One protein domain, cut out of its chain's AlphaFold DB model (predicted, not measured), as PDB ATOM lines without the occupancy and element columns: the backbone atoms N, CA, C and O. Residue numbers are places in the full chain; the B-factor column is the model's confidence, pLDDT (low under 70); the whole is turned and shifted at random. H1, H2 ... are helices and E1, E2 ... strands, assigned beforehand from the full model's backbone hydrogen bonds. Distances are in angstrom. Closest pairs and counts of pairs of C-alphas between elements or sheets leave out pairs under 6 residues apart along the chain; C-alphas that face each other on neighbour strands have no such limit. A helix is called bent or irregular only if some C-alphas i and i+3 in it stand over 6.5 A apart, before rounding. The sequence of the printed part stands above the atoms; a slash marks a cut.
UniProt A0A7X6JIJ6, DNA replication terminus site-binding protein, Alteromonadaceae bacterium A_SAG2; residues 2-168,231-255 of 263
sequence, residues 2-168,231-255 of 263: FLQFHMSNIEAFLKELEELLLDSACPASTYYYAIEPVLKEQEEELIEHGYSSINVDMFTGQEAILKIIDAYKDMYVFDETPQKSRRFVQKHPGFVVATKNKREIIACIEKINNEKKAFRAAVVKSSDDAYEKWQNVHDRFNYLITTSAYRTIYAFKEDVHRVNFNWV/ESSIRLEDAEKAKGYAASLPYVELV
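This is residues 2 to 168 and 231 to 255 of the 263 residues of the protein "DNA replication terminus site-binding protein" of Alteromonadaceae bacterium A_SAG2 (UniProt A0A7X6JIJ6). A four-stranded sheet, E2, E1, E3 and E7, has helices on one side, H3 packed on it and the two long helices H1 and H4 side by side along its E3 and E7 end, while a small three-stranded sheet, E4, E5 and E6, lies on the side away from H3. H2 and H5 lie farthest out, and residues 48 to 53 stand free. The 192 printed residues have six named helices and seven named strands, in the order H1 E1 H2 E2 H3 E3 H4 H5 H6 E4 E5 E6 E7; the class is mixed. The larger sheet is mixed, and the smaller is antiparallel in the order E4, E5, E6. The whole is compact, with a radius of gyration of the C-alphas of 17.4 A and spans of 46 by 43 by 33 A.

The larger sheet runs E2, residues 56 to 60, E1, residues 31 to 35, E3, residues 94 to 98, and E7, residues 251 to 254. E2 and E1 are antiparallel, with N 34 and O 57 within hydrogen-bond range at 2.8 A. E1 and E3 are antiparallel, with N 95 and O 31 at 2.8 A. E3 and E7 are parallel, with N 98 and O 253 at 2.8 A. The pairing is staggered: E3 pairs with E1 over residues 94 to 95 and with E7 over 95 to 98. H3, residues 61 to 73, is on this sheet at a height of 7.6 A, slantwise to the strands at 57 degrees to E1 on the local plane. E2, H3 and E3 form a split strand-helix-strand unit, two strands running the same way with E1 between them, and its crossover is right-handed. H1, residues 2 to 24, and H4, residues 102 to 124, are on the same face as H3, which gives two layers, helices over one face of a sheet. H1 and H4 touch, closest at the C-alphas of Ile 10 and Ile 112, 5.4 A, at a shallow tilt of 22 degrees, opposite ways. H1 and H3 touch at a shallow tilt of 7 degrees, opposite ways, closest at the C-alphas of Glu 18 and Ile 69, 5.8 A. H5, residues 130 to 138, touches residues 123 to 124 of H4 alone, at a steep tilt of 49 degrees, closest at the C-alphas of Val 123 and Lys 133, 6.3 A. H6, residues 146 to 149, and H3 are near each other. H2, residues 40 to 48, touches no helix and is irregular: C-alphas 41 and 44 are 7.3 A apart. In the smaller, only just strongly twisted sheet, E4, residues 160 to 168, and E5, residues 231 to 236, are antiparallel, with N 164 and O 233 at 3.0 A. E5 and E6, residues 243 to 246, form a hairpin, with N 232 and O 245 at 2.8 A. The closest C-alphas of E4 and E7 are those of Val 160 and Glu 253, 6.9 A apart. Every O i to N i+4 pair is within hydrogen-bond range in H1, H4 and H5; in H2 it is 3 of 5, in H3 8 of 9, and H6 is too short for such a pair.

H1 begins at C-alpha 2, (116.361, 71.813, 163.122), and is 32.7 A long, as is H4. E1 begins at C-alpha 31, (85.146, 72.694, 145.510). H3 is 19.5 A long, E4 22.0 A and E5 16.4 A. E7 ends at C-alpha 254, (85.190, 79.195, 158.772).

The two C-alphas farthest apart, those of Ala 28 and Asp 129, are 48.4 A apart. Residues 169 to 230 are not printed, and C-alphas 168 and 231 are 6.5 A apart across the cut. Of the links that are printed whole, H3 to E3 is long, residues 74 to 93. No printed residue is under 70 in pLDDT; the mean of the printed part is 95.2.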
ATOM      1  N   PHE A   2     117.449  70.811 163.221       87.12
ATOM      2  CA  PHE A   2     116.361  71.813 163.122       87.12
ATOM      3  C   PHE A   2     115.403  71.643 161.929       87.12
ATOM      4  O   PHE A   2     114.198  71.779 162.094       87.12
ATOM      5  N   LEU A   3     115.903  71.300 160.735       93.69
ATOM      6  CA  LEU A   3     115.023  71.121 159.571       93.69
ATOM      7  C   LEU A   3     114.058  69.934 159.726       93.69
ATOM      8  O   LEU A   3     112.887  70.057 159.384       93.69
ATOM      9  N   GLN A   4     114.543  68.804 160.256       95.44
ATOM     10  CA  GLN A   4     113.724  67.611 160.527       95.44
ATOM     11  C   GLN A   4     112.657  67.905 161.572       95.44
ATOM     12  O   GLN A   4     111.510  67.553 161.356       95.44
ATOM     13  N   PHE A   5     113.015  68.629 162.636       96.69
ATOM     14  CA  PHE A   5     112.059  69.068 163.649       96.69
ATOM     15  C   PHE A   5     110.881  69.842 163.037       96.69
ATOM     16  O   PHE A   5     109.731  69.460 163.231       96.69
ATOM     17  N   HIS A   6     111.158  70.878 162.236       97.88
ATOM     18  CA  HIS A   6     110.091  71.664 161.613       97.88
ATOM     19  C   HIS A   6     109.260  70.837 160.622       97.88
ATOM     20  O   HIS A   6     108.040  70.958 160.614       97.88
ATOM     21  N   MET A   7     109.890  69.978 159.808       97.75
ATOM     22  CA  MET A   7     109.150  69.140 158.857       97.75
ATOM     23  C   MET A   7     108.248  68.122 159.564       97.75
ATOM     24  O   MET A   7     107.077  68.018 159.218       97.75
ATOM     25  N   SER A   8     108.740  67.444 160.605       97.62
ATOM     26  CA  SER A   8     107.926  66.508 161.388       97.62
ATOM     27  C   SER A   8     106.751  67.202 162.081       97.62
ATOM     28  O   SER A   8     105.655  66.647 162.114       97.62
ATOM     29  N   ASN A   9     106.931  68.433 162.576       98.31
ATOM     30  CA  ASN A   9     105.817  69.218 163.117       98.31
ATOM     31  C   ASN A   9     104.802  69.594 162.029       98.31
ATOM     32  O   ASN A   9     103.601  69.495 162.265       98.31
ATOM     33  N   ILE A  10     105.258  69.997 160.834       98.56
ATOM     34  CA  ILE A  10     104.370  70.272 159.693       98.56
ATOM     35  C   ILE A  10     103.528  69.034 159.377       98.56
ATOM     36  O   ILE A  10     102.311  69.147 159.287       98.56
ATOM     37  N   GLU A  11     104.149  67.863 159.241       98.00
ATOM     38  CA  GLU A  11     103.460  66.604 158.933       98.00
ATOM     39  C   GLU A  11     102.460  66.205 160.027       98.00
ATOM     40  O   GLU A  11     101.324  65.838 159.721       98.00
ATOM     41  N   ALA A  12     102.840  66.340 161.302       98.50
ATOM     42  CA  ALA A  12     101.960  66.048 162.431       98.50
ATOM     43  C   ALA A  12     100.733  66.973 162.459       98.50
ATOM     44  O   ALA A  12      99.605  66.498 162.582       98.50
ATOM     45  N   PHE A  13     100.928  68.284 162.289       98.69
ATOM     46  CA  PHE A  13      99.813  69.231 162.265       98.69
ATOM     47  C   PHE A  13      98.965  69.108 160.992       98.69
ATOM     48  O   PHE A  13      97.762  69.330 161.042       98.69
ATOM     49  N   LEU A  14      99.539  68.709 159.852       98.69
ATOM     50  CA  LEU A  14      98.757  68.398 158.651       98.69
ATOM     51  C   LEU A  14      97.818  67.204 158.865       98.69
ATOM     52  O   LEU A  14      96.705  67.219 158.342       98.69
ATOM     53  N   LYS A  15      98.237  66.205 159.649       98.50
ATOM     54  CA  LYS A  15      97.370  65.090 160.050       98.50
ATOM     55  C   LYS A  15      96.251  65.543 160.998       98.50
ATOM     56  O   LYS A  15      95.105  65.158 160.815       98.50
ATOM     57  N   GLU A  16      96.562  66.408 161.963       98.44
ATOM     58  CA  GLU A  16      95.541  67.026 162.830       98.44
ATOM     59  C   GLU A  16      94.516  67.821 161.996       98.44
ATOM     60  O   GLU A  16      93.310  67.696 162.199       98.44
ATOM     61  N   LEU A  17      94.976  68.594 161.006       98.62
ATOM     62  CA  LEU A  17      94.097  69.351 160.112       98.62
ATOM     63  C   LEU A  17      93.208  68.445 159.252       98.62
ATOM     64  O   LEU A  17      92.051  68.780 159.020       98.62
ATOM     65  N   GLU A  18      93.729  67.313 158.778       98.44
ATOM     66  CA  GLU A  18      92.943  66.297 158.071       98.44
ATOM     67  C   GLU A  18      91.776  65.797 158.924       98.44
ATOM     68  O   GLU A  18      90.633  65.842 158.472       98.44
ATOM     69  N   GLU A  19      92.047  65.376 160.161       98.31
ATOM     70  CA  GLU A  19      91.020  64.878 161.083       98.31
ATOM     71  C   GLU A  19      89.959  65.957 161.355       98.31
ATOM     72  O   GLU A  19      88.755  65.693 161.278       98.31
ATOM     73  N   LEU A  20      90.394  67.202 161.577       98.25
ATOM     74  CA  LEU A  20      89.499  68.339 161.782       98.25
ATOM     75  C   LEU A  20      88.632  68.639 160.552       98.25
ATOM     76  O   LEU A  20      87.445  68.929 160.704       98.25
ATOM     77  N   LEU A  21      89.193  68.600 159.340       97.94
ATOM     78  CA  LEU A  21      88.451  68.881 158.108       97.94
ATOM     79  C   LEU A  21      87.474  67.759 157.757       97.94
ATOM     80  O   LEU A  21      86.367  68.061 157.321       97.94
ATOM     81  N   LEU A  22      87.827  66.494 157.993       97.69
ATOM     82  CA  LEU A  22      86.912  65.369 157.779       97.69
ATOM     83  C   LEU A  22      85.656  65.455 158.662       97.69
ATOM     84  O   LEU A  22      84.580  65.076 158.211       97.69
ATOM     85  N   ASP A  23      85.774  65.980 159.885       96.94
ATOM     86  CA  ASP A  23      84.637  66.156 160.806       96.94
ATOM     87  C   ASP A  23      83.829  67.449 160.561       96.94
ATOM     88  O   ASP A  23      82.625  67.518 160.830       96.94
ATOM     89  N   SER A  24      84.481  68.503 160.062       95.94
ATOM     90  CA  SER A  24      83.904  69.855 160.031       95.94
ATOM     91  C   SER A  24      83.498  70.366 158.651       95.94
ATOM     92  O   SER A  24      82.671  71.285 158.579       95.94
ATOM     93  N   ALA A  25      84.078  69.839 157.571       96.56
ATOM     94  CA  ALA A  25      83.870  70.371 156.231       96.56
ATOM     95  C   ALA A  25      82.425  70.157 155.757       96.56
ATOM     96  O   ALA A  25      81.833  69.102 155.964       96.56
ATOM     97  N   CYS A  26      81.859  71.164 155.096       95.94
ATOM     98  CA  CYS A  26      80.557  71.104 154.448       95.94
ATOM     99  C   CYS A  26      80.730  70.617 153.001       95.94
ATOM    100  O   CYS A  26      81.228  71.383 152.166       95.94
ATOM    101  N   PRO A  27      80.284  69.395 152.647       96.19
ATOM    102  CA  PRO A  27      80.440  68.884 151.287       96.19
ATOM    103  C   PRO A  27      79.750  69.770 150.238       96.19
ATOM    104  O   PRO A  27      80.309  70.011 149.171       96.19
ATOM    105  N   ALA A  28      78.569  70.314 150.554       95.50
ATOM    106  CA  ALA A  28      77.788  71.144 149.629       95.50
ATOM    107  C   ALA A  28      78.478  72.469 149.246       95.50
ATOM    108  O   ALA A  28      78.157  73.052 148.211       95.50
ATOM    109  N   SER A  29      79.440  72.923 150.051       94.69
ATOM    110  CA  SER A  29      80.175  74.176 149.841       94.69
ATOM    111  C   SER A  29      81.673  73.949 149.618       94.69
ATOM    112  O   SER A  29      82.476  74.847 149.862       94.69
ATOM    113  N   THR A  30      82.065  72.752 149.172       97.25
ATOM    114  CA  THR A  30      83.472  72.401 148.933       97.25
ATOM    115  C   THR A  30      83.730  72.111 147.460       97.25
ATOM    116  O   THR A  30      83.025  71.313 146.840       97.25
ATOM    117  N   TYR A  31      84.773  72.744 146.921       98.12
ATOM    118  CA  TYR A  31      85.146  72.694 145.510       98.12
ATOM    119  C   TYR A  31      86.655  72.522 145.369       98.12
ATOM    120  O   TYR A  31      87.435  73.206 146.032       98.12
ATOM    121  N   TYR A  32      87.078  71.657 144.459       98.69
ATOM    122  CA  TYR A  32      88.483  71.453 144.130       98.69
ATOM    123  C   TYR A  32      88.653  71.376 142.617       98.69
ATOM    124  O   TYR A  32      87.861  70.730 141.939       98.69
ATOM    125  N   TYR A  33      89.689  72.018 142.090       98.50
ATOM    126  CA  TYR A  33      89.972  72.053 140.660       98.50
ATOM    127  C   TYR A  33      91.297  71.340 140.405       98.50
ATOM    128  O   TYR A  33      92.372  71.883 140.677       98.50
ATOM    129  N   ALA A  34      91.233  70.106 139.909       98.12
ATOM    130  CA  ALA A  34      92.421  69.353 139.549       98.12
ATOM    131  C   ALA A  34      92.981  69.888 138.238       98.12
ATOM    132  O   ALA A  34      92.313  69.862 137.212       98.12
ATOM    133  N   ILE A  35      94.219  70.364 138.284       96.69
ATOM    134  CA  ILE A  35      94.980  70.738 137.096       96.69
ATOM    135  C   ILE A  35      95.827  69.534 136.705       96.69
ATOM    136  O   ILE A  35      96.521  68.985 137.565       96.69
ATOM    137  N   GLU A  36      95.796  69.157 135.430       94.31
ATOM    138  CA  GLU A  36      96.644  68.088 134.899       94.31
ATOM    139  C   GLU A  36      98.134  68.349 135.214       94.31
ATOM    140  O   GLU A  36      98.627  69.465 134.991       94.31
ATOM    141  N   PRO A  37      98.866  67.364 135.771       94.19
ATOM    142  CA  PRO A  37     100.272  67.546 136.085       94.19
ATOM    143  C   PRO A  37     101.092  67.653 134.800       94.19
ATOM    144  O   PRO A  37     100.973  66.834 133.895       94.19
ATOM    145  N   VAL A  38     101.996  68.627 134.756       95.06
ATOM    146  CA  VAL A  38     102.985  68.721 133.678       95.06
ATOM    147  C   VAL A  38     104.014  67.610 133.851       95.06
ATOM    148  O   VAL A  38     104.600  67.469 134.927       95.06
ATOM    149  N   LEU A  39     104.279  66.860 132.790       95.62
ATOM    150  CA  LEU A  39     105.323  65.846 132.748       95.62
ATOM    151  C   LEU A  39     106.686  66.476 132.438       95.62
ATOM    152  O   LEU A  39     106.788  67.535 131.822       95.62
ATOM    153  N   LYS A  40     107.765  65.819 132.863       94.19
ATOM    154  CA  LYS A  40     109.140  66.298 132.659       94.19
ATOM    155  C   LYS A  40     109.484  66.479 131.179       94.19
ATOM    156  O   LYS A  40     110.163  67.435 130.825       94.19
ATOM    157  N   GLU A  41     109.001  65.584 130.326       94.56
ATOM    158  CA  GLU A  41     109.210  65.648 128.874       94.56
ATOM    159  C   GLU A  41     108.524  66.854 128.211       94.56
ATOM    160  O   GLU A  41     108.997  67.332 127.188       94.56
ATOM    161  N   GLN A  42     107.481  67.407 128.837       94.12
ATOM    162  CA  GLN A  42     106.741  68.574 128.341       94.12
ATOM    163  C   GLN A  42     107.374  69.909 128.774       94.12
ATOM    164  O   GLN A  42     106.907  70.977 128.380       94.12
ATOM    165  N   GLU A  43     108.409  69.891 129.627       93.81
ATOM    166  CA  GLU A  43     108.933  71.111 130.249       93.81
ATOM    167  C   GLU A  43     109.464  72.123 129.236       93.81
ATOM    168  O   GLU A  43     109.161  73.309 129.362       93.81
ATOM    169  N   GLU A  44     110.271  71.672 128.275       91.19
ATOM    170  CA  GLU A  44     110.920  72.564 127.308       91.19
ATOM    171  C   GLU A  44     109.902  73.151 126.327       91.19
ATOM    172  O   GLU A  44     109.870  74.369 126.147       91.19
ATOM    173  N   GLU A  45     108.986  72.327 125.809       91.56
ATOM    174  CA  GLU A  45     107.904  72.775 124.924       91.56
ATOM    175  C   GLU A  45     107.036  73.853 125.597       91.56
ATOM    176  O   GLU A  45     106.804  74.925 125.036       91.56
ATOM    177  N   LEU A  46     106.627  73.629 126.851       92.00
ATOM    178  CA  LEU A  46     105.824  74.593 127.608       92.00
ATOM    179  C   LEU A  46     106.599  75.862 127.986       92.00
ATOM    180  O   LEU A  46     105.994  76.917 128.187       92.00
ATOM    181  N   ILE A  47     107.923  75.789 128.139       88.88
ATOM    182  CA  ILE A  47     108.756  76.970 128.404       88.88
ATOM    183  C   ILE A  47     108.901  77.822 127.144       88.88
ATOM    184  O   ILE A  47     108.846  79.052 127.243       88.88
ATOM    185  N   GLU A  48     109.078  77.187 125.989       87.50
ATOM    186  CA  GLU A  48     109.286  77.872 124.717       87.50
ATOM    187  C   GLU A  48     107.980  78.448 124.158       87.50
ATOM    188  O   GLU A  48     107.913  79.635 123.815       87.50
ATOM    189  N   HIS A  49     106.926  77.634 124.121       88.88
ATOM    190  CA  HIS A  49     105.678  77.955 123.428       88.88
ATOM    191  C   HIS A  49     104.523  78.310 124.371       88.88
ATOM    192  O   HIS A  49     103.568  78.968 123.954       88.88
ATOM    193  N   GLY A  50     104.627  77.978 125.659       88.44
ATOM    194  CA  GLY A  50     103.546  78.181 126.621       88.44
ATOM    195  C   GLY A  50     102.447  77.122 126.511       88.44
ATOM    196  O   GLY A  50     102.599  76.108 125.842       88.44
ATOM    197  N   TYR A  51     101.326  77.364 127.193       90.06
ATOM    198  CA  TYR A  51     100.161  76.478 127.153       90.06
ATOM    199  C   TYR A  51      99.236  76.840 125.990       90.06
ATOM    200  O   TYR A  51      98.842  78.001 125.861       90.06
ATOM    201  N   SER A  52      98.827  75.843 125.206       89.75
ATOM    202  CA  SER A  52      97.724  75.951 124.243       89.75
ATOM    203  C   SER A  52      96.362  75.833 124.936       89.75
ATOM    204  O   SER A  52      95.454  76.622 124.681       89.75
ATOM    205  N   SER A  53      96.245  74.890 125.870       91.62
ATOM    206  CA  SER A  53      95.095  74.681 126.750       91.62
ATOM    207  C   SER A  53      95.555  74.089 128.081       91.62
ATOM    208  O   SER A  53      96.644  73.526 128.175       91.62
ATOM    209  N   ILE A  54      94.725  74.212 129.118       92.56
ATOM    210  CA  ILE A  54      94.935  73.526 130.395       92.56
ATOM    211  C   ILE A  54      93.653  72.785 130.746       92.56
ATOM    212  O   ILE A  54      92.606  73.417 130.902       92.56
ATOM    213  N   ASN A  55      93.753  71.465 130.886       94.62
ATOM    214  CA  ASN A  55      92.653  70.631 131.346       94.62
ATOM    215  C   ASN A  55      92.468  70.814 132.853       94.62
ATOM    216  O   ASN A  55      93.434  70.775 133.624       94.62
ATOM    217  N   VAL A  56      91.221  71.062 133.252       96.88
ATOM    218  CA  VAL A  56      90.843  71.262 134.648       96.88
ATOM    219  C   VAL A  56      89.579  70.474 134.947       96.88
ATOM    220  O   VAL A  56      88.524  70.779 134.396       96.88
ATOM    221  N   ASP A  57      89.685  69.525 135.871       97.81
ATOM    222  CA  ASP A  57      88.544  68.762 136.366       97.81
ATOM    223  C   ASP A  57      88.036  69.372 137.671       97.81
ATOM    224  O   ASP A  57      88.807  69.626 138.602       97.81
ATOM    225  N   MET A  58      86.728  69.611 137.751       97.88
ATOM    226  CA  MET A  58      86.091  70.108 138.966       97.88
ATOM    227  C   MET A  58      85.546  68.944 139.792       97.88
ATOM    228  O   MET A  58      84.741  68.149 139.315       97.88
ATOM    229  N   PHE A  59      85.931  68.918 141.060       98.56
ATOM    230  CA  PHE A  59      85.426  68.011 142.078       98.56
ATOM    231  C   PHE A  59      84.613  68.800 143.102       98.56
ATOM    232  O   PHE A  59      84.956  69.936 143.444       98.56
ATOM    233  N   THR A  60      83.561  68.177 143.632       98.31
ATOM    234  CA  THR A  60      82.687  68.753 144.665       98.31
ATOM    235  C   THR A  60      82.412  67.743 145.774       98.31
ATOM    236  O   THR A  60      82.669  66.549 145.611       98.31
ATOM    237  N   GLY A  61      81.839  68.183 146.894       97.12
ATOM    238  CA  GLY A  61      81.384  67.253 147.925       97.12
ATOM    239  C   GLY A  61      82.531  66.556 148.655       97.12
ATOM    240  O   GLY A  61      83.602  67.128 148.862       97.12
ATOM    241  N   GLN A  62      82.299  65.299 149.038       97.81
ATOM    242  CA  GLN A  62      83.271  64.505 149.792       97.81
ATOM    243  C   GLN A  62      84.575  64.284 149.021       97.81
ATOM    244  O   GLN A  62      85.654  64.323 149.604       97.81
ATOM    245  N   GLU A  63      84.492  64.089 147.705       98.31
ATOM    246  CA  GLU A  63      85.681  63.882 146.879       98.31
ATOM    247  C   GLU A  63      86.575  65.128 146.857       98.31
ATOM    248  O   GLU A  63      87.793  65.020 146.990       98.31
ATOM    249  N   ALA A  64      85.978  66.322 146.784       98.62
ATOM    250  CA  ALA A  64      86.728  67.569 146.881       98.62
ATOM    251  C   ALA A  64      87.410  67.737 148.245       98.62
ATOM    252  O   ALA A  64      88.551  68.188 148.290       98.62
ATOM    253  N   ILE A  65      86.756  67.338 149.344       98.62
ATOM    254  CA  ILE A  65      87.351  67.374 150.690       98.62
ATOM    255  C   ILE A  65      88.617  66.507 150.735       98.62
ATOM    256  O   ILE A  65      89.669  66.982 151.164       98.62
ATOM    257  N   LEU A  66      88.546  65.270 150.233       98.62
ATOM    258  CA  LEU A  66      89.697  64.361 150.193       98.62
ATOM    259  C   LEU A  66      90.836  64.925 149.331       98.62
ATOM    260  O   LEU A  66      91.977  64.993 149.784       98.62
ATOM    261  N   LYS A  67      90.523  65.440 148.132       98.69
ATOM    262  CA  LYS A  67      91.511  66.096 147.255       98.69
ATOM    263  C   LYS A  67      92.178  67.304 147.920       98.69
ATOM    264  O   LYS A  67      93.367  67.537 147.711       98.69
ATOM    265  N   ILE A  68      91.431  68.085 148.701       98.75
ATOM    266  CA  ILE A  68      91.958  69.241 149.439       98.75
ATOM    267  C   ILE A  68      92.917  68.800 150.547       98.75
ATOM    268  O   ILE A  68      93.986  69.392 150.697       98.75
ATOM    269  N   ILE A  69      92.560  67.753 151.290       98.56
ATOM    270  CA  ILE A  69      93.415  67.175 152.331       98.56
ATOM    271  C   ILE A  69      94.730  66.669 151.722       98.56
ATOM    272  O   ILE A  69      95.807  67.007 152.220       98.56
ATOM    273  N   ASP A  70      94.656  65.937 150.609       98.44
ATOM    274  CA  ASP A  70      95.834  65.447 149.891       98.44
ATOM    275  C   ASP A  70      96.697  66.600 149.360       98.44
ATOM    276  O   ASP A  70      97.922  66.586 149.494       98.44
ATOM    277  N   ALA A  71      96.070  67.656 148.834       98.38
ATOM    278  CA  ALA A  71      96.768  68.836 148.330       98.38
ATOM    279  C   ALA A  71      97.631  69.535 149.391       98.38
ATOM    280  O   ALA A  71      98.682  70.089 149.063       98.38
ATOM    281  N   TYR A  72      97.229  69.525 150.667       98.56
ATOM    282  CA  TYR A  72      98.050  70.109 151.733       98.56
ATOM    283  C   TYR A  72      99.318  69.305 152.035       98.56
ATOM    284  O   TYR A  72     100.288  69.878 152.545       98.56
ATOM    285  N   LYS A  73      99.319  68.015 151.690       97.62
ATOM    286  CA  LYS A  73     100.433  67.080 151.868       97.62
ATOM    287  C   LYS A  73     101.310  66.955 150.614       97.62
ATOM    288  O   LYS A  73     102.413  66.420 150.712       97.62
ATOM    289  N   ASP A  74     100.871  67.478 149.463       97.12
ATOM    290  CA  ASP A  74     101.598  67.411 148.185       97.12
ATOM    291  C   ASP A  74     102.851  68.311 148.172       97.12
ATOM    292  O   ASP A  74     102.880  69.452 147.689       97.12
ATOM    293  N   MET A  75     103.913  67.794 148.789       96.88
ATOM    294  CA  MET A  75     105.209  68.455 148.922       96.88
ATOM    295  C   MET A  75     106.347  67.693 148.236       96.88
ATOM    296  O   MET A  75     107.436  68.252 148.114       96.88
ATOM    297  N   TYR A  76     106.119  66.464 147.770       96.12
ATOM    298  CA  TYR A  76     107.160  65.561 147.275       96.12
ATOM    299  C   TYR A  76     106.859  65.092 145.854       96.12
ATOM    300  O   TYR A  76     105.739  64.701 145.548       96.12
ATOM    301  N   VAL A  77     107.881  65.080 144.995       94.62
ATOM    302  CA  VAL A  77     107.781  64.542 143.628       94.62
ATOM    303  C   VAL A  77     108.804  63.427 143.452       94.62
ATOM    304  O   VAL A  77     109.975  63.675 143.129       94.62
ATOM    305  N   PHE A  78     108.346  62.202 143.694       92.12
ATOM    306  CA  PHE A  78     109.128  60.976 143.559       92.12
ATOM    307  C   PHE A  78     109.476  60.681 142.094       92.12
ATOM    308  O   PHE A  78     108.864  61.214 141.166       92.12
ATOM    309  N   ASP A  79     110.497  59.853 141.882       89.31
ATOM    310  CA  ASP A  79     110.835  59.356 140.550       89.31
ATOM    311  C   ASP A  79     109.837  58.257 140.148       89.31
ATOM    312  O   ASP A  79     109.926  57.118 140.596       89.31
ATOM    313  N   GLU A  80     108.860  58.629 139.321       89.31
ATOM    314  CA  GLU A  80     107.827  57.749 138.762       89.31
ATOM    315  C   GLU A  80     107.824  57.805 137.224       89.31
ATOM    316  O   GLU A  80     108.490  58.649 136.622       89.31
ATOM    317  N   THR A  81     107.103  56.886 136.574       83.06
ATOM    318  CA  THR A  81     106.952  56.846 135.108       83.06
ATOM    319  C   THR A  81     105.463  56.873 134.738       83.06
ATOM    320  O   THR A  81     104.754  55.946 135.126       83.06
ATOM    321  N   PRO A  82     104.978  57.890 133.996       86.50
ATOM    322  CA  PRO A  82     105.722  59.053 133.498       86.50
ATOM    323  C   PRO A  82     106.134  60.027 134.619       86.50
ATOM    324  O   PRO A  82     105.411  60.208 135.596       86.50
ATOM    325  N   GLN A  83     107.301  60.670 134.478       92.50
ATOM    326  CA  GLN A  83     107.853  61.542 135.522       92.50
ATOM    327  C   GLN A  83     107.155  62.907 135.534       92.50
ATOM    328  O   GLN A  83     107.247  63.657 134.560       92.50
ATOM    329  N   LYS A  84     106.542  63.280 136.662       94.69
ATOM    330  CA  LYS A  84     106.029  64.642 136.885       94.69
ATOM    331  C   LYS A  84     107.158  65.674 136.902       94.69
ATOM    332  O   LYS A  84     108.259  65.436 137.406       94.69
ATOM    333  N   SER A  85     106.868  66.859 136.384       94.50
ATOM    334  CA  SER A  85     107.788  67.988 136.383       94.50
ATOM    335  C   SER A  85     108.045  68.501 137.799       94.50
ATOM    336  O   SER A  85     107.130  68.790 138.570       94.50
ATOM    337  N   ARG A  86     109.323  68.732 138.112       93.44
ATOM    338  CA  ARG A  86     109.736  69.454 139.329       93.44
ATOM    339  C   ARG A  86     109.812  70.971 139.109       93.44
ATOM    340  O   ARG A  86     109.867  71.733 140.071       93.44
ATOM    341  N   ARG A  87     109.803  71.432 137.847       91.69
ATOM    342  CA  ARG A  87     109.859  72.858 137.457       91.69
ATOM    343  C   ARG A  87     108.479  73.485 137.278       91.69
ATOM    344  O   ARG A  87     108.363  74.713 137.335       91.69
ATOM    345  N   PHE A  88     107.457  72.681 137.009       93.31
ATOM    346  CA  PHE A  88     106.050  73.067 136.934       93.31
ATOM    347  C   PHE A  88     105.323  72.467 138.132       93.31
ATOM    348  O   PHE A  88     104.574  71.507 138.028       93.31
ATOM    349  N   VAL A  89     105.611  73.035 139.302       92.62
ATOM    350  CA  VAL A  89     105.103  72.509 140.567       92.62
ATOM    351  C   VAL A  89     103.579  72.565 140.590       92.62
ATOM    352  O   VAL A  89     103.015  73.657 140.429       92.62
ATOM    353  N   GLN A  90     102.956  71.422 140.884       95.12
ATOM    354  CA  GLN A  90     101.510  71.247 140.972       95.12
ATOM    355  C   GLN A  90     100.851  72.362 141.792       95.12
ATOM    356  O   GLN A  90     101.408  72.877 142.776       95.12
ATOM    357  N   LYS A  91      99.672  72.790 141.342       96.44
ATOM    358  CA  LYS A  91      98.835  73.797 141.995       96.44
ATOM    359  C   LYS A  91      97.489  73.169 142.307       96.44
ATOM    360  O   LYS A  91      96.998  72.348 141.539       96.44
ATOM    361  N   HIS A  92      96.914  73.596 143.422       98.00
ATOM    362  CA  HIS A  92      95.686  73.026 143.958       98.00
ATOM    363  C   HIS A  92      94.668  74.135 144.248       98.00
ATOM    364  O   HIS A  92      94.453  74.472 145.414       98.00
ATOM    365  N   PRO A  93      94.089  74.779 143.219       98.38
ATOM    366  CA  PRO A  93      92.973  75.683 143.429       98.38
ATOM    367  C   PRO A  93      91.806  74.914 144.046       98.38
ATOM    368  O   PRO A  93      91.395  73.866 143.551       98.38
ATOM    369  N   GLY A  94      91.271  75.436 145.136       98.00
ATOM    370  CA  GLY A  94      90.167  74.809 145.838       98.00
ATOM    371  C   GLY A  94      89.706  75.663 147.002       98.00
ATOM    372  O   GLY A  94      90.362  76.640 147.380       98.00
ATOM    373  N   PHE A  95      88.560  75.301 147.544       97.81
ATOM    374  CA  PHE A  95      87.901  76.012 148.619       97.81
ATOM    375  C   PHE A  95      87.094  75.020 149.449       97.81
ATOM    376  O   PHE A  95      86.315  74.250 148.888       97.81
ATOM    377  N   VAL A  96      87.289  75.032 150.765       97.50
ATOM    378  CA  VAL A  96      86.541  74.214 151.722       97.50
ATOM    379  C   VAL A  96      85.923  75.104 152.788       97.50
ATOM    380  O   VAL A  96      86.580  75.989 153.335       97.50
ATOM    381  N   VAL A  97      84.660  74.838 153.096       96.44
ATOM    382  CA  VAL A  97      83.928  75.503 154.175       96.44
ATOM    383  C   VAL A  97      83.879  74.581 155.380       96.44
ATOM    384  O   VAL A  97      83.301  73.503 155.290       96.44
ATOM    385  N   ALA A  98      84.429  75.003 156.514       95.81
ATOM    386  CA  ALA A  98      84.327  74.291 157.782       95.81
ATOM    387  C   ALA A  98      83.222  74.892 158.665       95.81
ATOM    388  O   ALA A  98      83.184  76.092 158.934       95.81
ATOM    389  N   THR A  99      82.318  74.037 159.142       93.94
ATOM    390  CA  THR A  99      81.124  74.424 159.920       93.94
ATOM    391  C   THR A  99      81.300  74.231 161.428       93.94
ATOM    392  O   THR A  99      80.611  74.870 162.228       93.94
ATOM    393  N   LYS A 100      82.269  73.397 161.824       93.06
ATOM    394  CA  LYS A 100      82.610  73.027 163.208       93.06
ATOM    395  C   LYS A 100      84.106  73.231 163.479       93.06
ATOM    396  O   LYS A 100      84.850  73.573 162.566       93.06
ATOM    397  N   ASN A 101      84.528  73.051 164.733       93.00
ATOM    398  CA  ASN A 101      85.936  73.034 165.173       93.00
ATOM    399  C   ASN A 101      86.775  74.232 164.687       93.00
ATOM    400  O   ASN A 101      87.954  74.118 164.360       93.00
ATOM    401  N   LYS A 102      86.152  75.409 164.576       92.50
ATOM    402  CA  LYS A 102      86.739  76.573 163.889       92.50
ATOM    403  C   LYS A 102      87.992  77.070 164.592       92.50
ATOM    404  O   LYS A 102      88.964  77.432 163.939       92.50
ATOM    405  N   ARG A 103      87.965  77.112 165.927       93.94
ATOM    406  CA  ARG A 103      89.093  77.602 166.730       93.94
ATOM    407  C   ARG A 103      90.276  76.649 166.615       93.94
ATOM    408  O   ARG A 103      91.406  77.101 166.465       93.94
ATOM    409  N   GLU A 104      89.990  75.357 166.628       97.25
ATOM    410  CA  GLU A 104      90.938  74.263 166.487       97.25
ATOM    411  C   GLU A 104      91.581  74.294 165.095       97.25
ATOM    412  O   GLU A 104      92.804  74.291 164.990       97.25
ATOM    413  N   ILE A 105      90.780  74.455 164.036       97.88
ATOM    414  CA  ILE A 105      91.262  74.577 162.653       97.88
ATOM    415  C   ILE A 105      92.147  75.813 162.479       97.88
ATOM    416  O   ILE A 105      93.233  75.702 161.913       97.88
ATOM    417  N   ILE A 106      91.733  76.982 162.990       96.69
ATOM    418  CA  ILE A 106      92.559  78.205 162.943       96.69
ATOM    419  C   ILE A 106      93.890  77.963 163.641       96.69
ATOM    420  O   ILE A 106      94.940  78.224 163.055       96.69
ATOM    421  N   ALA A 107      93.853  77.460 164.875       97.75
ATOM    422  CA  ALA A 107      95.054  77.230 165.662       97.75
ATOM    423  C   ALA A 107      95.987  76.222 164.972       97.75
ATOM    424  O   ALA A 107      97.198  76.433 164.931       97.75
ATOM    425  N   CYS A 108      95.434  75.160 164.387       98.56
ATOM    426  CA  CYS A 108      96.187  74.163 163.635       98.56
ATOM    427  C   CYS A 108      96.841  74.772 162.380       98.56
ATOM    428  O   CYS A 108      98.053  74.649 162.188       98.56
ATOM    429  N   ILE A 109      96.092  75.532 161.572       98.56
ATOM    430  CA  ILE A 109      96.621  76.226 160.384       98.56
ATOM    431  C   ILE A 109      97.696  77.254 160.763       98.56
ATOM    432  O   ILE A 109      98.711  77.372 160.071       98.56
ATOM    433  N   GLU A 110      97.521  77.990 161.860       98.44
ATOM    434  CA  GLU A 110      98.521  78.929 162.374       98.44
ATOM    435  C   GLU A 110      99.809  78.200 162.796       98.44
ATOM    436  O   GLU A 110     100.895  78.628 162.394       98.44
ATOM    437  N   LYS A 111      99.709  77.065 163.507       98.62
ATOM    438  CA  LYS A 111     100.862  76.203 163.834       98.62
ATOM    439  C   LYS A 111     101.580  75.722 162.569       98.62
ATOM    440  O   LYS A 111     102.783  75.952 162.446       98.62
ATOM    441  N   ILE A 112     100.857  75.154 161.595       98.81
ATOM    442  CA  ILE A 112     101.424  74.696 160.310       98.81
ATOM    443  C   ILE A 112     102.175  75.834 159.622       98.81
ATOM    444  O   ILE A 112     103.333  75.695 159.235       98.81
ATOM    445  N   ASN A 113     101.527  76.987 159.463       98.69
ATOM    446  CA  ASN A 113     102.110  78.121 158.757       98.69
ATOM    447  C   ASN A 113     103.337  78.694 159.482       98.69
ATOM    448  O   ASN A 113     104.270  79.152 158.818       98.69
ATOM    449  N   ASN A 114     103.355  78.675 160.815       98.56
ATOM    450  CA  ASN A 114     104.514  79.092 161.601       98.56
ATOM    451  C   ASN A 114     105.688  78.125 161.419       98.56
ATOM    452  O   ASN A 114     106.801  78.581 161.160       98.56
ATOM    453  N   GLU A 115     105.439  76.816 161.436       98.56
ATOM    454  CA  GLU A 115     106.472  75.809 161.177       98.56
ATOM    455  C   GLU A 115     107.000  75.881 159.739       98.56
ATOM    456  O   GLU A 115     108.209  75.860 159.524       98.56
ATOM    457  N   LYS A 116     106.136  76.106 158.737       98.44
ATOM    458  CA  LYS A 116     106.560  76.350 157.344       98.44
ATOM    459  C   LYS A 116     107.466  77.579 157.216       98.44
ATOM    460  O   LYS A 116     108.461  77.551 156.486       98.44
ATOM    461  N   LYS A 117     107.148  78.669 157.927       98.31
ATOM    462  CA  LYS A 117     107.995  79.876 157.974       98.31
ATOM    463  C   LYS A 117     109.327  79.598 158.672       98.31
ATOM    464  O   LYS A 117     110.358  80.045 158.172       98.31
ATOM    465  N   ALA A 118     109.312  78.862 159.782       98.06
ATOM    466  CA  ALA A 118     110.512  78.501 160.530       98.06
ATOM    467  C   ALA A 118     111.426  77.570 159.719       98.06
ATOM    468  O   ALA A 118     112.617  77.852 159.590       98.06
ATOM    469  N   PHE A 119     110.862  76.557 159.055       97.81
ATOM    470  CA  PHE A 119     111.563  75.690 158.110       97.81
ATOM    471  C   PHE A 119     112.230  76.506 156.996       97.81
ATOM    472  O   PHE A 119     113.439  76.399 156.788       97.81
ATOM    473  N   ARG A 120     111.485  77.406 156.334       97.19
ATOM    474  CA  ARG A 120     112.045  78.304 155.310       97.19
ATOM    475  C   ARG A 120     113.182  79.163 155.860       97.19
ATOM    476  O   ARG A 120     114.210  79.301 155.202       97.19
ATOM    477  N   ALA A 121     113.003  79.763 157.035       96.38
ATOM    478  CA  ALA A 121     114.025  80.592 157.665       96.38
ATOM    479  C   ALA A 121     115.289  79.787 157.997       96.38
ATOM    480  O   ALA A 121     116.392  80.284 157.781       96.38
ATOM    481  N   ALA A 122     115.141  78.548 158.466       95.88
ATOM    482  CA  ALA A 122     116.257  77.653 158.742       95.88
ATOM    483  C   ALA A 122     117.019  77.264 157.464       95.88
ATOM    484  O   ALA A 122     118.246  77.284 157.478       95.88
ATOM    485  N   VAL A 123     116.325  77.001 156.346       95.12
ATOM    486  CA  VAL A 123     116.974  76.763 155.039       95.12
ATOM    487  C   VAL A 123     117.706  78.012 154.547       95.12
ATOM    488  O   VAL A 123     118.839  77.932 154.095       95.12
ATOM    489  N   VAL A 124     117.093  79.195 154.641       93.69
ATOM    490  CA  VAL A 124     117.740  80.440 154.184       93.69
ATOM    491  C   VAL A 124     118.994  80.758 155.001       93.69
ATOM    492  O   VAL A 124     119.962  81.242 154.428       93.69
ATOM    493  N   LYS A 125     118.987  80.463 156.306       93.50
ATOM    494  CA  LYS A 125     120.116  80.689 157.221       93.50
ATOM    495  C   LYS A 125     121.193  79.598 157.175       93.50
ATOM    496  O   LYS A 125     122.206  79.757 157.846       93.50
ATOM    497  N   SER A 126     120.986  78.485 156.464       91.19
ATOM    498  CA  SER A 126     121.910  77.342 156.534       91.19
ATOM    499  C   SER A 126     123.228  77.556 155.786       91.19
ATOM    500  O   SER A 126     124.195  76.866 156.079       91.19
ATOM    501  N   SER A 127     123.246  78.449 154.797       90.88
ATOM    502  CA  SER A 127     124.430  78.866 154.034       90.88
ATOM    503  C   SER A 127     124.103  80.188 153.325       90.88
ATOM    504  O   SER A 127     122.945  80.604 153.302       90.88
ATOM    505  N   ASP A 128     125.082  80.845 152.714       87.94
ATOM    506  CA  ASP A 128     124.833  81.883 151.709       87.94
ATOM    507  C   ASP A 128     124.769  81.292 150.295       87.94
ATOM    508  O   ASP A 128     123.997  81.784 149.462       87.94
ATOM    509  N   ASP A 129     125.452  80.170 150.061       90.31
ATOM    510  CA  ASP A 129     125.497  79.480 148.778       90.31
ATOM    511  C   ASP A 129     124.191  78.726 148.461       90.31
ATOM    512  O   ASP A 129     123.547  78.110 149.315       90.31
ATOM    513  N   ALA A 130     123.761  78.806 147.200       88.06
ATOM    514  CA  ALA A 130     122.500  78.221 146.756       88.06
ATOM    515  C   ALA A 130     122.570  76.696 146.604       88.06
ATOM    516  O   ALA A 130     121.575  76.017 146.875       88.06
ATOM    517  N   TYR A 131     123.719  76.163 146.183       88.38
ATOM    518  CA  TYR A 131     123.924  74.728 146.028       88.38
ATOM    519  C   TYR A 131     124.019  74.049 147.395       88.38
ATOM    520  O   TYR A 131     123.346  73.048 147.625       88.38
ATOM    521  N   GLU A 132     124.731  74.648 148.349       91.69
ATOM    522  CA  GLU A 132     124.790  74.147 149.724       91.69
ATOM    523  C   GLU A 132     123.416  74.146 150.405       91.69
ATOM    524  O   GLU A 132     123.071  73.183 151.090       91.69
ATOM    525  N   LYS A 133     122.583  75.180 150.193       93.00
ATOM    526  CA  LYS A 133     121.178  75.188 150.659       93.00
ATOM    527  C   LYS A 133     120.386  74.027 150.076       93.00
ATOM    528  O   LYS A 133     119.655  73.354 150.801       93.00
ATOM    529  N   TRP A 134     120.511  73.825 148.764       93.00
ATOM    530  CA  TRP A 134     119.842  72.742 148.055       93.00
ATOM    531  C   TRP A 134     120.273  71.387 148.629       93.00
ATOM    532  O   TRP A 134     119.425  70.625 149.091       93.00
ATOM    533  N   GLN A 135     121.578  71.139 148.712       92.94
ATOM    534  CA  GLN A 135     122.134  69.900 149.239       92.94
ATOM    535  C   GLN A 135     121.699  69.669 150.695       92.94
ATOM    536  O   GLN A 135     121.223  68.592 151.038       92.94
ATOM    537  N   ASN A 136     121.735  70.701 151.544       92.25
ATOM    538  CA  ASN A 136     121.311  70.597 152.942       92.25
ATOM    539  C   ASN A 136     119.853  70.119 153.081       92.25
ATOM    540  O   ASN A 136     119.550  69.280 153.935       92.25
ATOM    541  N   VAL A 137     118.951  70.617 152.236       95.38
ATOM    542  CA  VAL A 137     117.564  70.144 152.219       95.38
ATOM    543  C   VAL A 137     117.481  68.718 151.685       95.38
ATOM    544  O   VAL A 137     116.872  67.867 152.331       95.38
ATOM    545  N   HIS A 138     118.073  68.447 150.525       94.31
ATOM    546  CA  HIS A 138     117.833  67.207 149.789       94.31
ATOM    547  C   HIS A 138     118.578  65.988 150.345       94.31
ATOM    548  O   HIS A 138     118.062  64.880 150.223       94.31
ATOM    549  N   ASP A 139     119.680  66.189 151.073       93.69
ATOM    550  CA  ASP A 139     120.330  65.139 151.870       93.69
ATOM    551  C   ASP A 139     119.413  64.619 152.996       93.69
ATOM    552  O   ASP A 139     119.606  63.520 153.512       93.69
ATOM    553  N   ARG A 140     118.419  65.418 153.417       94.56
ATOM    554  CA  ARG A 140     117.502  65.104 154.529       94.56
ATOM    555  C   ARG A 140     116.098  64.749 154.059       94.56
ATOM    556  O   ARG A 140     115.457  63.897 154.664       94.56
ATOM    557  N   PHE A 141     115.624  65.414 153.013       95.50
ATOM    558  CA  PHE A 141     114.296  65.237 152.438       95.50
ATOM    559  C   PHE A 141     114.442  65.014 150.942       95.50
ATOM    560  O   PHE A 141     114.302  65.934 150.125       95.50
ATOM    561  N   ASN A 142     114.752  63.772 150.583       93.81
ATOM    562  CA  ASN A 142     114.807  63.404 149.182       93.81
ATOM    563  C   ASN A 142     113.441  63.689 148.529       93.81
ATOM    564  O   ASN A 142     112.397  63.526 149.160       93.81
ATOM    565  N   TYR A 143     113.458  64.161 147.282       95.00
ATOM    566  CA  TYR A 143     112.265  64.495 146.489       95.00
ATOM    567  C   TYR A 143     111.405  65.684 146.957       95.00
ATOM    568  O   TYR A 143     110.415  66.003 146.293       95.00
ATOM    569  N   LEU A 144     111.769  66.377 148.042       97.12
ATOM    570  CA  LEU A 144     111.004  67.523 148.541       97.12
ATOM    571  C   LEU A 144     111.031  68.705 147.564       97.12
ATOM    572  O   LEU A 144     112.084  69.246 147.238       97.12
ATOM    573  N   ILE A 145     109.867  69.223 147.193       96.44
ATOM    574  CA  ILE A 145     109.750  70.509 146.513       96.44
ATOM    575  C   ILE A 145     109.637  71.614 147.565       96.44
ATOM    576  O   ILE A 145     108.558  71.923 148.069       96.44
ATOM    577  N   THR A 146     110.764  72.265 147.874       95.44
ATOM    578  CA  THR A 146     110.840  73.332 148.895       95.44
ATOM    579  C   THR A 146     109.791  74.425 148.701       95.44
ATOM    580  O   THR A 146     109.173  74.881 149.660       95.44
ATOM    581  N   THR A 147     109.514  74.814 147.452       94.00
ATOM    582  CA  THR A 147     108.483  75.820 147.164       94.00
ATOM    583  C   THR A 147     107.063  75.362 147.489       94.00
ATOM    584  O   THR A 147     106.237  76.232 147.743       94.00
ATOM    585  N   SER A 148     106.762  74.057 147.500       96.00
ATOM    586  CA  SER A 148     105.489  73.513 148.001       96.00
ATOM    587  C   SER A 148     105.455  73.509 149.525       96.00
ATOM    588  O   SER A 148     104.489  74.004 150.108       96.00
ATOM    589  N   ALA A 149     106.549  73.086 150.164       96.69
ATOM    590  CA  ALA A 149     106.681  73.102 151.621       96.69
ATOM    591  C   ALA A 149     106.514  74.509 152.222       96.69
ATOM    592  O   ALA A 149     105.987  74.660 153.318       96.69
ATOM    593  N   TYR A 150     106.893  75.563 151.493       96.94
ATOM    594  CA  TYR A 150     106.767  76.949 151.957       96.94
ATOM    595  C   TYR A 150     105.372  77.568 151.779       96.94
ATOM    596  O   TYR A 150     105.153  78.690 152.241       96.94
ATOM    597  N   ARG A 151     104.437  76.909 151.080       96.56
ATOM    598  CA  ARG A 151     103.126  77.504 150.761       96.56
ATOM    599  C   ARG A 151     102.268  77.651 152.011       96.56
ATOM    600  O   ARG A 151     102.016  76.680 152.723       96.56
ATOM    601  N   THR A 152     101.780  78.864 152.224       97.31
ATOM    602  CA  THR A 152     100.823  79.190 153.281       97.31
ATOM    603  C   THR A 152      99.450  78.599 152.963       97.31
ATOM    604  O   THR A 152      98.980  78.715 151.831       97.31
ATOM    605  N   ILE A 153      98.812  77.997 153.965       98.25
ATOM    606  CA  ILE A 153      97.387  77.652 153.936       98.25
ATOM    607  C   ILE A 153      96.626  78.877 154.446       98.25
ATOM    608  O   ILE A 153      96.915  79.357 155.542       98.25
ATOM    609  N   TYR A 154      95.701  79.418 153.655       97.50
ATOM    610  CA  TYR A 154      94.914  80.579 154.074       97.50
ATOM    611  C   TYR A 154      93.581  80.129 154.663       97.50
ATOM    612  O   TYR A 154      92.868  79.342 154.039       97.50
ATOM    613  N   ALA A 155      93.260  80.675 155.834       96.25
ATOM    614  CA  ALA A 155      91.977  80.524 156.497       96.25
ATOM    615  C   ALA A 155      91.304  81.894 156.648       96.25
ATOM    616  O   ALA A 155      91.957  82.854 157.069       96.25
ATOM    617  N   PHE A 156      90.021  81.973 156.310       95.00
ATOM    618  CA  PHE A 156      89.185  83.164 156.438       95.00
ATOM    619  C   PHE A 156      88.280  83.006 157.657       95.00
ATOM    620  O   PHE A 156      87.603  81.987 157.797       95.00
ATOM    621  N   LYS A 157      88.345  83.979 158.575       91.25
ATOM    622  CA  LYS A 157      87.532  83.998 159.804       91.25
ATOM    623  C   LYS A 157      86.178  84.661 159.549       91.25
ATOM    624  O   LYS A 157      85.221  84.400 160.267       91.25
ATOM    625  N   GLU A 158      86.151  85.540 158.560       89.31
ATOM    626  CA  GLU A 158      85.002  86.258 158.041       89.31
ATOM    627  C   GLU A 158      84.350  85.485 156.889       89.31
ATOM    628  O   GLU A 158      85.027  84.731 156.182       89.31
ATOM    629  N   ASP A 159      83.058  85.735 156.670       90.19
ATOM    630  CA  ASP A 159      82.300  85.137 155.571       90.19
ATOM    631  C   ASP A 159      82.870  85.560 154.210       90.19
ATOM    632  O   ASP A 159      83.151  86.739 153.937       90.19
ATOM    633  N   VAL A 160      83.034  84.580 153.329       93.12
ATOM    634  CA  VAL A 160      83.546  84.753 151.978       93.12
ATOM    635  C   VAL A 160      82.373  84.870 151.011       93.12
ATOM    636  O   VAL A 160      81.738  83.891 150.632       93.12
ATOM    637  N   HIS A 161      82.145  86.082 150.515       92.81
ATOM    638  CA  HIS A 161      81.105  86.358 149.526       92.81
ATOM    639  C   HIS A 161      81.356  85.669 148.181       92.81
ATOM    640  O   HIS A 161      80.438  85.204 147.503       92.81
ATOM    641  N   ARG A 162      82.611  85.703 147.711       93.88
ATOM    642  CA  ARG A 162      82.963  85.199 146.378       93.88
ATOM    643  C   ARG A 162      84.425  84.810 146.275       93.88
ATOM    644  O   ARG A 162      85.310  85.586 146.640       93.88
ATOM    645  N   VAL A 163      84.661  83.676 145.623       95.50
ATOM    646  CA  VAL A 163      85.978  83.232 145.161       95.50
ATOM    647  C   VAL A 163      85.926  83.046 143.650       95.50
ATOM    648  O   VAL A 163      85.102  82.289 143.152       95.50
ATOM    649  N   ASN A 164      86.816  83.715 142.917       96.44
ATOM    650  CA  ASN A 164      87.038  83.425 141.498       96.44
ATOM    651  C   ASN A 164      88.457  82.912 141.311       96.44
ATOM    652  O   ASN A 164      89.390  83.547 141.804       96.44
ATOM    653  N   PHE A 165      88.620  81.840 140.545       96.62
ATOM    654  CA  PHE A 165      89.917  81.341 140.101       96.62
ATOM    655  C   PHE A 165      90.163  81.755 138.651       96.62
ATOM    656  O   PHE A 165      89.260  81.686 137.826       96.62
ATOM    657  N   ASN A 166      91.377  82.209 138.345       94.88
ATOM    658  CA  ASN A 166      91.764  82.675 137.015       94.88
ATOM    659  C   ASN A 166      93.210  82.287 136.699       94.88
ATOM    660  O   ASN A 166      94.037  82.134 137.597       94.88
ATOM    661  N   TRP A 167      93.541  82.206 135.413       94.62
ATOM    662  CA  TRP A 167      94.911  82.006 134.946       94.62
ATOM    663  C   TRP A 167      95.625  83.335 134.720       94.62
ATOM    664  O   TRP A 167      95.074  84.258 134.123       94.62
ATOM    665  N   VAL A 168      96.875  83.438 135.176       92.12
ATOM    666  CA  VAL A 168      97.663  84.671 135.075       92.12
ATOM    667  C   VAL A 168      99.068  84.383 134.560       92.12
ATOM    668  O   VAL A 168      99.769  83.509 135.066       92.12
ATOM    669  N   GLU A 231      95.642  82.062 139.912       96.00
ATOM    670  CA  GLU A 231      95.418  83.044 140.967       96.00
ATOM    671  C   GLU A 231      93.941  83.036 141.346       96.00
ATOM    672  O   GLU A 231      93.094  82.558 140.591       96.00
ATOM    673  N   SER A 232      93.625  83.587 142.510       97.00
ATOM    674  CA  SER A 232      92.248  83.813 142.914       97.00
ATOM    675  C   SER A 232      92.005  85.255 143.318       97.00
ATOM    676  O   SER A 232      92.871  85.906 143.904       97.00
ATOM    677  N   SER A 233      90.788  85.728 143.086       96.88
ATOM    678  CA  SER A 233      90.256  86.934 143.715       96.88
ATOM    679  C   SER A 233      89.222  86.523 144.756       96.88
ATOM    680  O   SER A 233      88.240  85.869 144.396       96.88
ATOM    681  N   ILE A 234      89.428  86.907 146.012       96.44
ATOM    682  CA  ILE A 234      88.529  86.579 147.124       96.44
ATOM    683  C   ILE A 234      87.929  87.873 147.657       96.44
ATOM    684  O   ILE A 234      88.669  88.800 147.997       96.44
ATOM    685  N   ARG A 235      86.598  87.950 147.695       96.25
ATOM    686  CA  ARG A 235      85.850  89.048 148.312       96.25
ATOM    687  C   ARG A 235      85.165  88.518 149.566       96.25
ATOM    688  O   ARG A 235      84.421  87.548 149.471       96.25
ATOM    689  N   LEU A 236      85.430  89.158 150.701       94.06
ATOM    690  CA  LEU A 236      84.703  88.927 151.953       94.06
ATOM    691  C   LEU A 236      83.363  89.676 151.913       94.06
ATOM    692  O   LEU A 236      83.238  90.630 151.145       94.06
ATOM    693  N   GLU A 237      82.383  89.256 152.709       89.19
ATOM    694  CA  GLU A 237      81.027  89.836 152.704       89.19
ATOM    695  C   GLU A 237      81.039  91.358 152.924       89.19
ATOM    696  O   GLU A 237      80.496  92.102 152.108       89.19
ATOM    697  N   ASP A 238      81.789  91.826 153.925       89.25
ATOM    698  CA  ASP A 238      81.879  93.249 154.284       89.25
ATOM    699  C   ASP A 238      82.927  94.038 153.474       89.25
ATOM    700  O   ASP A 238      83.151  95.229 153.705       89.25
ATOM    701  N   ALA A 239      83.624  93.395 152.530       91.12
ATOM    702  CA  ALA A 239      84.706  94.029 151.782       91.12
ATOM    703  C   ALA A 239      84.220  94.644 150.459       91.12
ATOM    704  O   ALA A 239      83.705  93.956 149.576       91.12
ATOM    705  N   GLU A 240      84.520  95.930 150.246       91.06
ATOM    706  CA  GLU A 240      84.210  96.620 148.983       91.06
ATOM    707  C   GLU A 240      84.937  96.013 147.772       91.06
ATOM    708  O   GLU A 240      84.418  96.005 146.652       91.06
ATOM    709  N   LYS A 241      86.161  95.509 147.975       93.56
ATOM    710  CA  LYS A 241      87.038  95.027 146.901       93.56
ATOM    711  C   LYS A 241      87.536  93.619 147.177       93.56
ATOM    712  O   LYS A 241      87.881  93.268 148.302       93.56
ATOM    713  N   ALA A 242      87.635  92.835 146.109       95.12
ATOM    714  CA  ALA A 242      88.300  91.544 146.156       95.12
ATOM    715  C   ALA A 242      89.816  91.721 146.321       95.12
ATOM    716  O   ALA A 242      90.422  92.620 145.732       95.12
ATOM    717  N   LYS A 243      90.438  90.813 147.073       96.12
ATOM    718  CA  LYS A 243      91.890  90.724 147.226       96.12
ATOM    719  C   LYS A 243      92.439  89.544 146.426       96.12
ATOM    720  O   LYS A 243      91.820  88.484 146.353       96.12
ATOM    721  N   GLY A 244      93.595  89.752 145.796       95.25
ATOM    722  CA  GLY A 244      94.285  88.735 145.005       95.25
ATOM    723  C   GLY A 244      95.137  87.805 145.867       95.25
ATOM    724  O   GLY A 244      95.869  88.268 146.744       95.25
ATOM    725  N   TYR A 245      95.076  86.507 145.583       95.00
ATOM    726  CA  TYR A 245      95.874  85.464 146.225       95.00
ATOM    727  C   TYR A 245      96.429  84.496 145.177       95.00
ATOM    728  O   TYR A 245      95.861  84.306 144.103       95.00
ATOM    729  N   ALA A 246      97.554  83.854 145.488       93.88
ATOM    730  CA  ALA A 246      98.027  82.732 144.688       93.88
ATOM    731  C   ALA A 246      97.179  81.493 145.007       93.88
ATOM    732  O   ALA A 246      97.124  81.080 146.166       93.88
ATOM    733  N   ALA A 247      96.603  80.852 143.990       96.56
ATOM    734  CA  ALA A 247      95.800  79.636 144.144       96.56
ATOM    735  C   ALA A 247      96.693  78.385 144.124       96.56
ATOM    736  O   ALA A 247      96.551  77.484 143.303       96.56
ATOM    737  N   SER A 248      97.716  78.384 144.987       95.56
ATOM    738  CA  SER A 248      98.689  77.285 145.060       95.56
ATOM    739  C   SER A 248      98.262  76.152 145.991       95.56
ATOM    740  O   SER A 248      98.756  75.042 145.812       95.56
ATOM    741  N   LEU A 249      97.397  76.439 146.963       98.06
ATOM    742  CA  LEU A 249      96.768  75.485 147.871       98.06
ATOM    743  C   LEU A 249      95.297  75.881 148.068       98.06
ATOM    744  O   LEU A 249      94.986  77.066 147.887       98.06
ATOM    745  N   PRO A 250      94.427  74.940 148.474       98.38
ATOM    746  CA  PRO A 250      93.034  75.241 148.754       98.38
ATOM    747  C   PRO A 250      92.873  76.199 149.934       98.38
ATOM    748  O   PRO A 250      93.651  76.180 150.895       98.38
ATOM    749  N   TYR A 251      91.841  77.027 149.861       98.31
ATOM    750  CA  TYR A 251      91.453  77.974 150.899       98.31
ATOM    751  C   TYR A 251      90.471  77.348 151.888       98.31
ATOM    752  O   TYR A 251      89.653  76.523 151.490       98.31
ATOM    753  N   VAL A 252      90.521  77.785 153.147       97.94
ATOM    754  CA  VAL A 252      89.573  77.372 154.188       97.94
ATOM    755  C   VAL A 252      88.725  78.569 154.605       97.94
ATOM    756  O   VAL A 252      89.266  79.604 154.982       97.94
ATOM    757  N   GLU A 253      87.409  78.438 154.567       96.00
ATOM    758  CA  GLU A 253      86.473  79.380 155.185       96.00
ATOM    759  C   GLU A 253      85.878  78.768 156.448       96.00
ATOM    760  O   GLU A 253      85.587  77.573 156.506       96.00
ATOM    761  N   LEU A 254      85.696  79.599 157.469       93.06
ATOM    762  CA  LEU A 254      85.190  79.195 158.772       93.06
ATOM    763  C   LEU A 254      83.879  79.927 159.044       93.06
ATOM    764  O   LEU A 254      83.855  80.940 159.739       93.06
ATOM    765  N   VAL A 255      82.785  79.404 158.496       83.00
ATOM    766  CA  VAL A 255      81.472  80.063 158.560       83.00
ATOM    767  C   VAL A 255      81.002  80.138 160.014       83.00
ATOM    768  O   VAL A 255      81.072  79.120 160.707       83.00
TER     769      VAL A 255